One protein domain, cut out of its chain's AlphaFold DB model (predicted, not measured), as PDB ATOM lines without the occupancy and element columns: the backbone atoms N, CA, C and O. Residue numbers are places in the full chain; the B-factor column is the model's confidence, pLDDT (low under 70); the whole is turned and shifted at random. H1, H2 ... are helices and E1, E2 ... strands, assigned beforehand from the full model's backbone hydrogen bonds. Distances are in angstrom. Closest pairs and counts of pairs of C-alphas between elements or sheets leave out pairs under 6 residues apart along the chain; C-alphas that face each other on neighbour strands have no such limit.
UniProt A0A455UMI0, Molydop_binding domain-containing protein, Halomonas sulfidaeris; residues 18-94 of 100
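AT A GLANCE: This is residues 18 to 94 of the 100 residues of the protein "Molydop_binding domain-containing protein" of Halomonas sulfidaeris (UniProt A0A455UMI0). Two small sheets meet in the middle, where E2 of the one runs beside E5 of the other; E1 pairs with the far side of neither but with E5, E2 pairs with residues 79 to 81 of E4, and residues 73 to 78 of E4 pair with E3 in a long hairpin that extends from there to one side. Along the longest axis, H2 lies toward one end and H1 with the loop before it makes the other end. The printed part has 77 residues, with two named helices and five named strands in the order E1, H1, E2, H2, E3, E4, E5; the sheet E2, E4, E3 is mixed and the sheet E1, E5 is parallel. The class is mixed, helices and strands, with under half of the residues in named elements. The whole is only just compact, close to loose, with a radius of gyration of the C-alphas of 13.3 A and spans of 39 by 27 by 18 A.

HOW THE PARTS SIT: E1, residues 18 to 21, is the parallel neighbour of E5, residues 89 to 93, at 31 degrees; N 19 and O 90 are 2.9 A apart, within hydrogen-bond range. H1, residues 37 to 40, is apart from E5. E2, residues 48 to 50, has 10 pairs of C-alphas within 8 A of E5, the closest being those of Val 48 and Met 92, 4.9 A apart. H2, residues 52 to 58, is apart from H1. E3, residues 65 to 70, and E4, residues 73 to 81, form a hairpin, antiparallel at 135 degrees, with N 68 and O 75 2.8 A apart, within hydrogen-bond range. E4 bends by 64 degrees at residue 78, and its pairing is staggered: residues 73 to 78 pair with E3 and residues 79 to 81 with E2. E2 and E4 are parallel at 55 degrees, with N 80 and O 48 2.8 A apart, within hydrogen-bond range. H2 only grazes this sheet with its residues 52 to 56; its closest C-alphas to E4 are those of Pro 52 and Ile 81, 5.9 A apart. Every O i to N i+4 pair of H2 is within hydrogen-bond range, and H1 is too short for such a pair.

IN THESE COORDINATES: E1 begins at C-alpha 18 (152.630, 139.951, 154.595) and is 10.2 A long. H1 measures 5.0 A, E2 6.4 A, H2 9.9 A and E3 16.6 A. E4, the longest strand, covers 23.1 A from C-alpha 73 (156.318, 152.430, 157.026) to C-alpha 81. E5 is 13.7 A long and ends at C-alpha 93 (160.463, 136.752, 160.945).

THE WHOLE: The two C-alphas farthest apart, those of Ser 36 and Glu 57, are 38.8 A apart. The printed part has no cut. The link from E1 to H1, 15 residues, is long. The mean pLDDT of the printed part is 94.7, and no printed residue is under 70.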
ATOM      1  N   LEU A  18     151.449 140.277 153.802       96.44
ATOM      2  CA  LEU A  18     152.630 139.951 154.595       96.44
ATOM      3  C   LEU A  18     152.203 139.281 155.894       96.44
ATOM      4  O   LEU A  18     151.614 139.928 156.761       96.44
ATOM      5  N   ASP A  19     152.591 138.023 156.042       95.81
ATOM      6  CA  ASP A  19     152.563 137.332 157.319       95.81
ATOM      7  C   ASP A  19     153.897 137.515 158.042       95.81
ATOM      8  O   ASP A  19     154.968 137.657 157.445       95.81
ATOM      9  N   ASN A  20     153.839 137.511 159.368       93.94
ATOM     10  CA  ASN A  20     155.033 137.507 160.193       93.94
ATOM     11  C   ASN A  20     154.982 136.383 161.218       93.94
ATOM     12  O   ASN A  20     153.922 135.866 161.569       93.94
ATOM     13  N   GLY A  21     156.154 135.984 161.693       94.12
ATOM     14  CA  GLY A  21     156.239 134.880 162.631       94.12
ATOM     15  C   GLY A  21     157.633 134.674 163.178       94.12
ATOM     16  O   GLY A  21     158.383 135.627 163.396       94.12
ATOM     17  N   ARG A  22     157.949 133.411 163.461       94.88
ATOM     18  CA  ARG A  22     159.177 133.020 164.146       94.88
ATOM     19  C   ARG A  22     159.930 131.961 163.359       94.88
ATOM     20  O   ARG A  22     159.308 131.154 162.676       94.88
ATOM     21  N   ILE A  23     161.243 131.947 163.526       94.19
ATOM     22  CA  ILE A  23     162.127 130.856 163.115       94.19
ATOM     23  C   ILE A  23     162.530 130.042 164.341       94.19
ATOM     24  O   ILE A  23     162.378 130.489 165.481       94.19
ATOM     25  N   LEU A  24     163.023 128.830 164.105       94.25
ATOM     26  CA  LEU A  24     163.383 127.885 165.159       94.25
ATOM     27  C   LEU A  24     164.502 128.427 166.060       94.25
ATOM     28  O   LEU A  24     164.490 128.223 167.272       94.25
ATOM     29  N   GLU A  25     165.460 129.116 165.453       93.88
ATOM     30  CA  GLU A  25     166.714 129.550 166.056       93.88
ATOM     31  C   GLU A  25     166.503 130.654 167.101       93.88
ATOM     32  O   GLU A  25     167.295 130.784 168.033       93.88
ATOM     33  N   GLN A  26     165.446 131.462 166.972       93.62
ATOM     34  CA  GLN A  26     165.289 132.692 167.746       93.62
ATOM     35  C   GLN A  26     164.009 132.717 168.585       93.62
ATOM     36  O   GLN A  26     162.907 132.411 168.130       93.62
ATOM     37  N   PHE A  27     164.136 133.170 169.834       92.62
ATOM     38  CA  PHE A  27     163.001 133.336 170.736       92.62
ATOM     39  C   PHE A  27     162.571 134.803 170.836       92.62
ATOM     40  O   PHE A  27     163.308 135.643 171.358       92.62
ATOM     41  N   GLN A  28     161.338 135.097 170.400       91.75
ATOM     42  CA  GLN A  28     160.731 136.438 170.436       91.75
ATOM     43  C   GLN A  28     161.674 137.498 169.840       91.75
ATOM     44  O   GLN A  28     162.290 137.234 168.822       91.75
ATOM     45  N   GLY A  29     161.854 138.673 170.438       88.75
ATOM     46  CA  GLY A  29     162.796 139.687 169.934       88.75
ATOM     47  C   GLY A  29     164.286 139.346 170.106       88.75
ATOM     48  O   GLY A  29     165.070 140.252 170.342       88.75
ATOM     49  N   ALA A  30     164.670 138.065 170.124       90.75
ATOM     50  CA  ALA A  30     166.041 137.569 170.285       90.75
ATOM     51  C   ALA A  30     166.786 138.024 171.563       90.75
ATOM     52  O   ALA A  30     167.976 137.764 171.714       90.75
ATOM     53  N   ASN A  31     166.093 138.606 172.550       89.06
ATOM     54  CA  ASN A  31     166.692 139.117 173.795       89.06
ATOM     55  C   ASN A  31     167.470 138.066 174.609       89.06
ATOM     56  O   ASN A  31     168.342 138.426 175.402       89.06
ATOM     57  N   GLN A  32     167.119 136.785 174.459       90.69
ATOM     58  CA  GLN A  32     167.784 135.659 175.120       90.69
ATOM     59  C   GLN A  32     168.692 134.912 174.139       90.69
ATOM     60  O   GLN A  32     169.897 134.826 174.360       90.69
ATOM     61  N   THR A  33     168.122 134.410 173.039       92.06
ATOM     62  CA  THR A  33     168.818 133.578 172.045       92.06
ATOM     63  C   THR A  33     169.908 134.335 171.291       92.06
ATOM     64  O   THR A  33     170.968 133.766 171.049       92.06
ATOM     65  N   GLY A  34     169.726 135.631 171.026       88.06
ATOM     66  CA  GLY A  34     170.721 136.467 170.349       88.06
ATOM     67  C   GLY A  34     171.973 136.774 171.174       88.06
ATOM     68  O   GLY A  34     172.953 137.261 170.628       88.06
ATOM     69  N   ARG A  35     171.989 136.456 172.478       89.44
ATOM     70  CA  ARG A  35     173.200 136.565 173.316       89.44
ATOM     71  C   ARG A  35     174.140 135.371 173.164       89.44
ATOM     72  O   ARG A  35     175.287 135.437 173.595       89.44
ATOM     73  N   SER A  36     173.644 134.259 172.625       93.06
ATOM     74  CA  SER A  36     174.442 133.064 172.384       93.06
ATOM     75  C   SER A  36     174.989 133.116 170.968       93.06
ATOM     76  O   SER A  36     174.226 132.961 170.017       93.06
ATOM     77  N   GLN A  37     176.304 133.284 170.831       90.25
ATOM     78  CA  GLN A  37     176.960 133.341 169.522       90.25
ATOM     79  C   GLN A  37     176.599 132.126 168.658       90.25
ATOM     80  O   GLN A  37     176.172 132.280 167.522       90.25
ATOM     81  N   GLY A  38     176.655 130.920 169.235       93.31
ATOM     82  CA  GLY A  38     176.350 129.693 168.501       93.31
ATOM     83  C   GLY A  38     174.906 129.610 167.995       93.31
ATOM     84  O   GLY A  38     174.677 128.986 166.966       93.31
ATOM     85  N   ILE A  39     173.945 130.236 168.688       91.75
ATOM     86  CA  ILE A  39     172.543 130.302 168.239       91.75
ATOM     87  C   ILE A  39     172.368 131.419 167.205       91.75
ATOM     88  O   ILE A  39     171.697 131.220 166.196       91.75
ATOM     89  N   TRP A  40     172.985 132.581 167.432       89.06
ATOM     90  CA  TRP A  40     172.941 133.705 166.500       89.06
ATOM     91  C   TRP A  40     173.510 133.339 165.126       89.06
ATOM     92  O   TRP A  40     172.896 133.643 164.107       89.06
ATOM     93  N   ASP A  41     174.616 132.595 165.097       91.12
ATOM     94  CA  ASP A  41     175.281 132.169 163.863       91.12
ATOM     95  C   ASP A  41     174.423 131.236 162.991       91.12
ATOM     96  O   ASP A  41     174.697 131.102 161.800       91.12
ATOM     97  N   GLN A  42     173.375 130.606 163.541       91.12
ATOM     98  CA  GLN A  42     172.451 129.776 162.753       91.12
ATOM     99  C   GLN A  42     171.492 130.609 161.889       91.12
ATOM    100  O   GLN A  42     171.027 130.133 160.858       91.12
ATOM    101  N   ALA A  43     171.199 131.850 162.291       88.56
ATOM    102  CA  ALA A  43     170.338 132.773 161.555       88.56
ATOM    103  C   ALA A  43     170.793 134.229 161.791       88.56
ATOM    104  O   ALA A  43     170.126 134.973 162.515       88.56
ATOM    105  N   PRO A  44     171.938 134.643 161.212       80.25
ATOM    106  CA  PRO A  44     172.598 135.908 161.555       80.25
ATOM    107  C   PRO A  44     171.935 137.144 160.933       80.25
ATOM    108  O   PRO A  44     172.216 138.275 161.338       80.25
ATOM    109  N   HIS A  45     171.073 136.948 159.934       85.25
ATOM    110  CA  HIS A  45     170.427 138.017 159.184       85.25
ATOM    111  C   HIS A  45     168.944 137.714 158.995       85.25
ATOM    112  O   HIS A  45     168.553 136.562 158.805       85.25
ATOM    113  N   GLY A  46     168.127 138.766 159.018       90.44
ATOM    114  CA  GLY A  46     166.736 138.655 158.604       90.44
ATOM    115  C   GLY A  46     166.605 138.535 157.093       90.44
ATOM    116  O   GLY A  46     167.529 138.846 156.342       90.44
ATOM    117  N   PHE A  47     165.432 138.098 156.660       95.00
ATOM    118  CA  PHE A  47     165.076 137.884 155.266       95.00
ATOM    119  C   PHE A  47     163.574 138.094 155.091       95.00
ATOM    120  O   PHE A  47     162.823 138.087 156.068       95.00
ATOM    121  N   VAL A  48     163.134 138.235 153.847       97.50
ATOM    122  CA  VAL A  48     161.723 138.106 153.478       97.50
ATOM    123  C   VAL A  48     161.565 136.931 152.530       97.50
ATOM    124  O   VAL A  48     162.267 136.851 151.523       97.50
ATOM    125  N   GLU A  49     160.674 136.002 152.856       98.06
ATOM    126  CA  GLU A  49     160.369 134.891 151.963       98.06
ATOM    127  C   GLU A  49     159.480 135.368 150.818       98.06
ATOM    128  O   GLU A  49     158.472 136.045 151.036       98.06
ATOM    129  N   VAL A  50     159.865 134.993 149.600       98.62
ATOM    130  CA  VAL A  50     159.159 135.308 148.355       98.62
ATOM    131  C   VAL A  50     158.935 134.006 147.590       98.62
ATOM    132  O   VAL A  50     159.846 133.183 147.488       98.62
ATOM    133  N   SER A  51     157.739 133.810 147.033       98.56
ATOM    134  CA  SER A  51     157.459 132.636 146.198       98.56
ATOM    135  C   SER A  51     158.263 132.698 144.888       98.56
ATOM    136  O   SER A  51     158.540 133.798 144.393       98.56
ATOM    137  N   PRO A  52     158.622 131.560 144.260       98.56
ATOM    138  CA  PRO A  52     159.339 131.575 142.982       98.56
ATOM    139  C   PRO A  52     158.534 132.268 141.874       98.56
ATOM    140  O   PRO A  52     159.100 132.940 141.015       98.56
ATOM    141  N   GLU A  53     157.207 132.141 141.928       98.38
ATOM    142  CA  GLU A  53     156.253 132.762 141.004       98.38
ATOM    143  C   GLU A  53     156.296 134.289 141.104       98.38
ATOM    144  O   GLU A  53     156.490 134.971 140.097       98.38
ATOM    145  N   LEU A  54     156.182 134.826 142.322       98.38
ATOM    146  CA  LEU A  54     156.225 136.265 142.561       98.38
ATOM    147  C   LEU A  54     157.618 136.835 142.284       98.38
ATOM    148  O   LEU A  54     157.743 137.927 141.730       98.38
ATOM    149  N   ALA A  55     158.672 136.092 142.628       98.38
ATOM    150  CA  ALA A  55     160.035 136.495 142.320       98.38
ATOM    151  C   ALA A  55     160.249 136.621 140.805       98.38
ATOM    152  O   ALA A  55     160.803 137.622 140.348       98.38
ATOM    153  N   ALA A  56     159.747 135.665 140.015       98.25
ATOM    154  CA  ALA A  56     159.781 135.736 138.559       98.25
ATOM    155  C   ALA A  56     158.932 136.897 138.011       98.25
ATOM    156  O   ALA A  56     159.415 137.641 137.157       98.25
ATOM    157  N   GLU A  57     157.712 137.096 138.528       98.06
ATOM    158  CA  GLU A  57     156.819 138.208 138.156       98.06
ATOM    159  C   GLU A  57     157.490 139.575 138.372       98.06
ATOM    160  O   GLU A  57     157.401 140.462 137.524       98.06
ATOM    161  N   ARG A  58     158.183 139.743 139.504       97.44
ATOM    162  CA  ARG A  58     158.800 141.012 139.922       97.44
ATOM    163  C   ARG A  58     160.270 141.152 139.527       97.44
ATOM    164  O   ARG A  58     160.876 142.180 139.816       97.44
ATOM    165  N   GLY A  59     160.853 140.147 138.872       97.94
ATOM    166  CA  GLY A  59     162.267 140.140 138.485       97.94
ATOM    167  C   GLY A  59     163.242 140.120 139.672       97.94
ATOM    168  O   GLY A  59     164.367 140.608 139.551       97.94
ATOM    169  N   ILE A  60     162.821 139.577 140.815       98.12
ATOM    170  CA  ILE A  60     163.625 139.460 142.036       98.12
ATOM    171  C   ILE A  60     164.516 138.220 141.927       98.12
ATOM    172  O   ILE A  60     164.070 137.145 141.529       98.12
ATOM    173  N   LYS A  61     165.789 138.364 142.301       98.38
ATOM    174  CA  LYS A  61     166.740 137.252 142.406       98.38
ATOM    175  C   LYS A  61     167.017 136.930 143.868       98.38
ATOM    176  O   LYS A  61     166.926 137.816 144.718       98.38
ATOM    177  N   GLU A  62     167.420 135.695 144.132       98.00
ATOM    178  CA  GLU A  62     167.857 135.239 145.455       98.00
ATOM    179  C   GLU A  62     168.870 136.214 146.081       98.00
ATOM    180  O   GLU A  62     169.797 136.671 145.404       98.00
ATOM    181  N   GLY A  63     168.668 136.571 147.350       96.62
ATOM    182  CA  GLY A  63     169.514 137.502 148.099       96.62
ATOM    183  C   GLY A  63     169.398 138.980 147.702       96.62
ATOM    184  O   GLY A  63     170.090 139.819 148.282       96.62
ATOM    185  N   THR A  64     168.547 139.338 146.734       97.12
ATOM    186  CA  THR A  64     168.343 140.747 146.354       97.12
ATOM    187  C   THR A  64     167.747 141.514 147.528       97.12
ATOM    188  O   THR A  64     166.731 141.103 148.083       97.12
ATOM    189  N   TRP A  65     168.344 142.650 147.882       96.19
ATOM    190  CA  TRP A  65     167.765 143.552 148.874       96.19
ATOM    191  C   TRP A  65     166.518 144.221 148.309       96.19
ATOM    192  O   TRP A  65     166.578 144.908 147.289       96.19
ATOM    193  N   VAL A  66     165.393 144.015 148.984       96.31
ATOM    194  CA  VAL A  66     164.096 144.578 148.618       96.31
ATOM    195  C   VAL A  66     163.578 145.466 149.740       96.31
ATOM    196  O   VAL A  66     163.811 145.206 150.920       96.31
ATOM    197  N   ARG A  67     162.852 146.518 149.356       96.31
ATOM    198  CA  ARG A  67     162.125 147.377 150.288       96.31
ATOM    199  C   ARG A  67     160.680 146.916 150.386       96.31
ATOM    200  O   ARG A  67     159.951 146.962 149.399       96.31
ATOM    201  N   ILE A  68     160.266 146.529 151.583       94.88
ATOM    202  CA  ILE A  68     158.891 146.145 151.899       94.88
ATOM    203  C   ILE A  68     158.222 147.370 152.511       94.88
ATOM    204  O   ILE A  68     158.675 147.871 153.540       94.88
ATOM    205  N   THR A  69     157.162 147.866 151.877       96.00
ATOM    206  CA  THR A  69     156.438 149.066 152.313       96.00
ATOM    207  C   THR A  69     154.997 148.710 152.644       96.00
ATOM    208  O   THR A  69     154.320 148.048 151.868       96.00
ATOM    209  N   SER A  70     154.526 149.192 153.789       95.56
ATOM    210  CA  SER A  70     153.121 149.166 154.198       95.56
ATOM    211  C   SER A  70     152.610 150.594 154.394       95.56
ATOM    212  O   SER A  70     153.397 151.543 154.419       95.56
ATOM    213  N   ARG A  71     151.311 150.741 154.667       95.44
ATOM    214  CA  ARG A  71     150.684 152.023 155.046       95.44
ATOM    215  C   ARG A  71     151.313 152.678 156.289       95.44
ATOM    216  O   ARG A  71     151.080 153.853 156.547       95.44
ATOM    217  N   ARG A  72     152.089 151.926 157.082       94.94
ATOM    218  CA  ARG A  72     152.701 152.371 158.350       94.94
ATOM    219  C   ARG A  72     154.203 152.653 158.256       94.94
ATOM    220  O   ARG A  72     154.762 153.199 159.203       94.94
ATOM    221  N   GLY A  73     154.870 152.272 157.167       94.50
ATOM    222  CA  GLY A  73     156.318 152.430 157.026       94.50
ATOM    223  C   GLY A  73     156.965 151.365 156.147       94.50
ATOM    224  O   GLY A  73     156.279 150.497 155.600       94.50
ATOM    225  N   SER A  74     158.294 151.431 156.055       95.19
ATOM    226  CA  SER A  74     159.109 150.554 155.213       95.19
ATOM    227  C   SER A  74     160.293 149.950 155.958       95.19
ATOM    228  O   SER A  74     160.799 150.534 156.916       95.19
ATOM    229  N   ILE A  75     160.755 148.807 155.461       92.50
ATOM    230  CA  ILE A  75     161.924 148.063 155.939       92.50
ATOM    231  C   ILE A  75     162.643 147.417 154.751       92.50
ATOM    232  O   ILE A  75     161.999 147.050 153.768       92.50
ATOM    233  N   ASP A  76     163.962 147.262 154.860       93.81
ATOM    234  CA  ASP A  76     164.802 146.669 153.818       93.81
ATOM    235  C   ASP A  76     165.340 145.315 154.303       93.81
ATOM    236  O   ASP A  76     165.934 145.237 155.380       93.81
ATOM    237  N   PHE A  77     165.136 144.257 153.514       94.44
ATOM    238  CA  PHE A  77     165.611 142.900 153.807       94.44
ATOM    239  C   PHE A  77     166.058 142.186 152.522       94.44
ATOM    240  O   PHE A  77     165.526 142.474 151.446       94.44
ATOM    241  N   PRO A  78     167.013 141.241 152.596       96.12
ATOM    242  CA  PRO A  78     167.304 140.354 151.478       96.12
ATOM    243  C   PRO A  78     166.125 139.402 151.223       96.12
ATOM    244  O   PRO A  78     165.531 138.857 152.157       96.12
ATOM    245  N   ALA A  79     165.790 139.197 149.952       97.75
ATOM    246  CA  ALA A  79     164.789 138.231 149.525       97.75
ATOM    247  C   ALA A  79     165.344 136.803 149.602       97.75
ATOM    248  O   ALA A  79     166.418 136.536 149.066       97.75
ATOM    249  N   LEU A  80     164.581 135.905 150.219       97.62
ATOM    250  CA  LEU A  80     164.813 134.465 150.245       97.62
ATOM    251  C   LEU A  80     163.737 133.795 149.380       97.62
ATOM    252  O   LEU A  80     162.560 133.801 149.745       97.62
ATOM    253  N   ILE A  81     164.105 133.250 148.220       98.44
ATOM    254  CA  ILE A  81     163.138 132.635 147.304       98.44
ATOM    255  C   ILE A  81     162.897 131.189 147.740       98.44
ATOM    256  O   ILE A  81     163.801 130.356 147.708       98.44
ATOM    257  N   THR A  82     161.665 130.873 148.145       98.06
ATOM    258  CA  THR A  82     161.313 129.535 148.652       98.06
ATOM    259  C   THR A  82     159.907 129.126 148.246       98.06
ATOM    260  O   THR A  82     159.046 129.974 148.038       98.06
ATOM    261  N   ASP A  83     159.649 127.823 148.214       97.50
ATOM    262  CA  ASP A  83     158.325 127.225 148.022       97.50
ATOM    263  C   ASP A  83     157.503 127.108 149.325       97.50
ATOM    264  O   ASP A  83     156.412 126.538 149.316       97.50
ATOM    265  N   ARG A  84     157.995 127.660 150.448       96.44
ATOM    266  CA  ARG A  84     157.268 127.701 151.732       96.44
ATOM    267  C   ARG A  84     156.131 128.721 151.734       96.44
ATOM    268  O   ARG A  84     155.148 128.539 152.452       96.44
ATOM    269  N   VAL A  85     156.266 129.768 150.926       97.56
ATOM    270  CA  VAL A  85     155.231 130.770 150.654       97.56
ATOM    271  C   VAL A  85     154.785 130.665 149.198       97.56
ATOM    272  O   VAL A  85     155.555 130.262 148.327       97.56
ATOM    273  N   ALA A  86     153.536 131.032 148.919       97.06
ATOM    274  CA  ALA A  86     152.931 130.873 147.599       97.06
ATOM    275  C   ALA A  86     152.177 132.134 147.161       97.06
ATOM    276  O   ALA A  86     151.675 132.899 147.990       97.06
ATOM    277  N   GLY A  87     152.073 132.336 145.843       96.94
ATOM    278  CA  GLY A  87     151.346 133.462 145.266       96.94
ATOM    279  C   GLY A  87     151.868 134.819 145.748       96.94
ATOM    280  O   GLY A  87     153.076 135.057 145.764       96.94
ATOM    281  N   LYS A  88     150.938 135.703 146.137       97.19
ATOM    282  CA  LYS A  88     151.188 137.096 146.557       97.19
ATOM    283  C   LYS A  88     151.348 137.284 148.073       97.19
ATOM    284  O   LYS A  88     151.194 138.399 148.576       97.19
ATOM    285  N   THR A  89     151.650 136.210 148.797       97.31
ATOM    286  CA  THR A  89     151.898 136.255 150.241       97.31
ATOM    287  C   THR A  89     153.392 136.179 150.521       97.31
ATOM    288  O   THR A  89     154.088 135.301 150.015       97.31
ATOM    289  N   LEU A  90     153.875 137.105 151.342       98.06
ATOM    290  CA  LEU A  90     155.233 137.149 151.867       98.06
ATOM    291  C   LEU A  90     155.255 136.654 153.314       98.06
ATOM    292  O   LEU A  90     154.265 136.802 154.035       98.06
ATOM    293  N   PHE A  91     156.405 136.157 153.765       97.81
ATOM    294  CA  PHE A  91     156.654 135.880 155.181       97.81
ATOM    295  C   PHE A  91     157.912 136.594 155.670       97.81
ATOM    296  O   PHE A  91     158.928 136.623 154.977       97.81
ATOM    297  N   MET A  92     157.869 137.141 156.885       95.81
ATOM    298  CA  MET A  92     159.035 137.758 157.513       95.81
ATOM    299  C   MET A  92     159.121 137.448 159.018       95.81
ATOM    300  O   MET A  92     158.158 137.665 159.760       95.81
ATOM    301  N   PRO A  93     160.276 136.987 159.522       94.81
ATOM    302  CA  PRO A  93     160.463 136.752 160.945       94.81
ATOM    303  C   PRO A  93     160.590 138.046 161.761       94.81
ATOM    304  O   PRO A  93     161.233 139.007 161.348       94.81
ATOM    305  N   ILE A  94     160.049 138.042 162.983       92.56
ATOM    306  CA  ILE A  94     160.010 139.217 163.880       92.56
ATOM    307  C   ILE A  94     161.291 139.436 164.705       92.56
ATOM    308  O   ILE A  94     161.339 140.319 165.560       92.56
TER     309      ILE A  94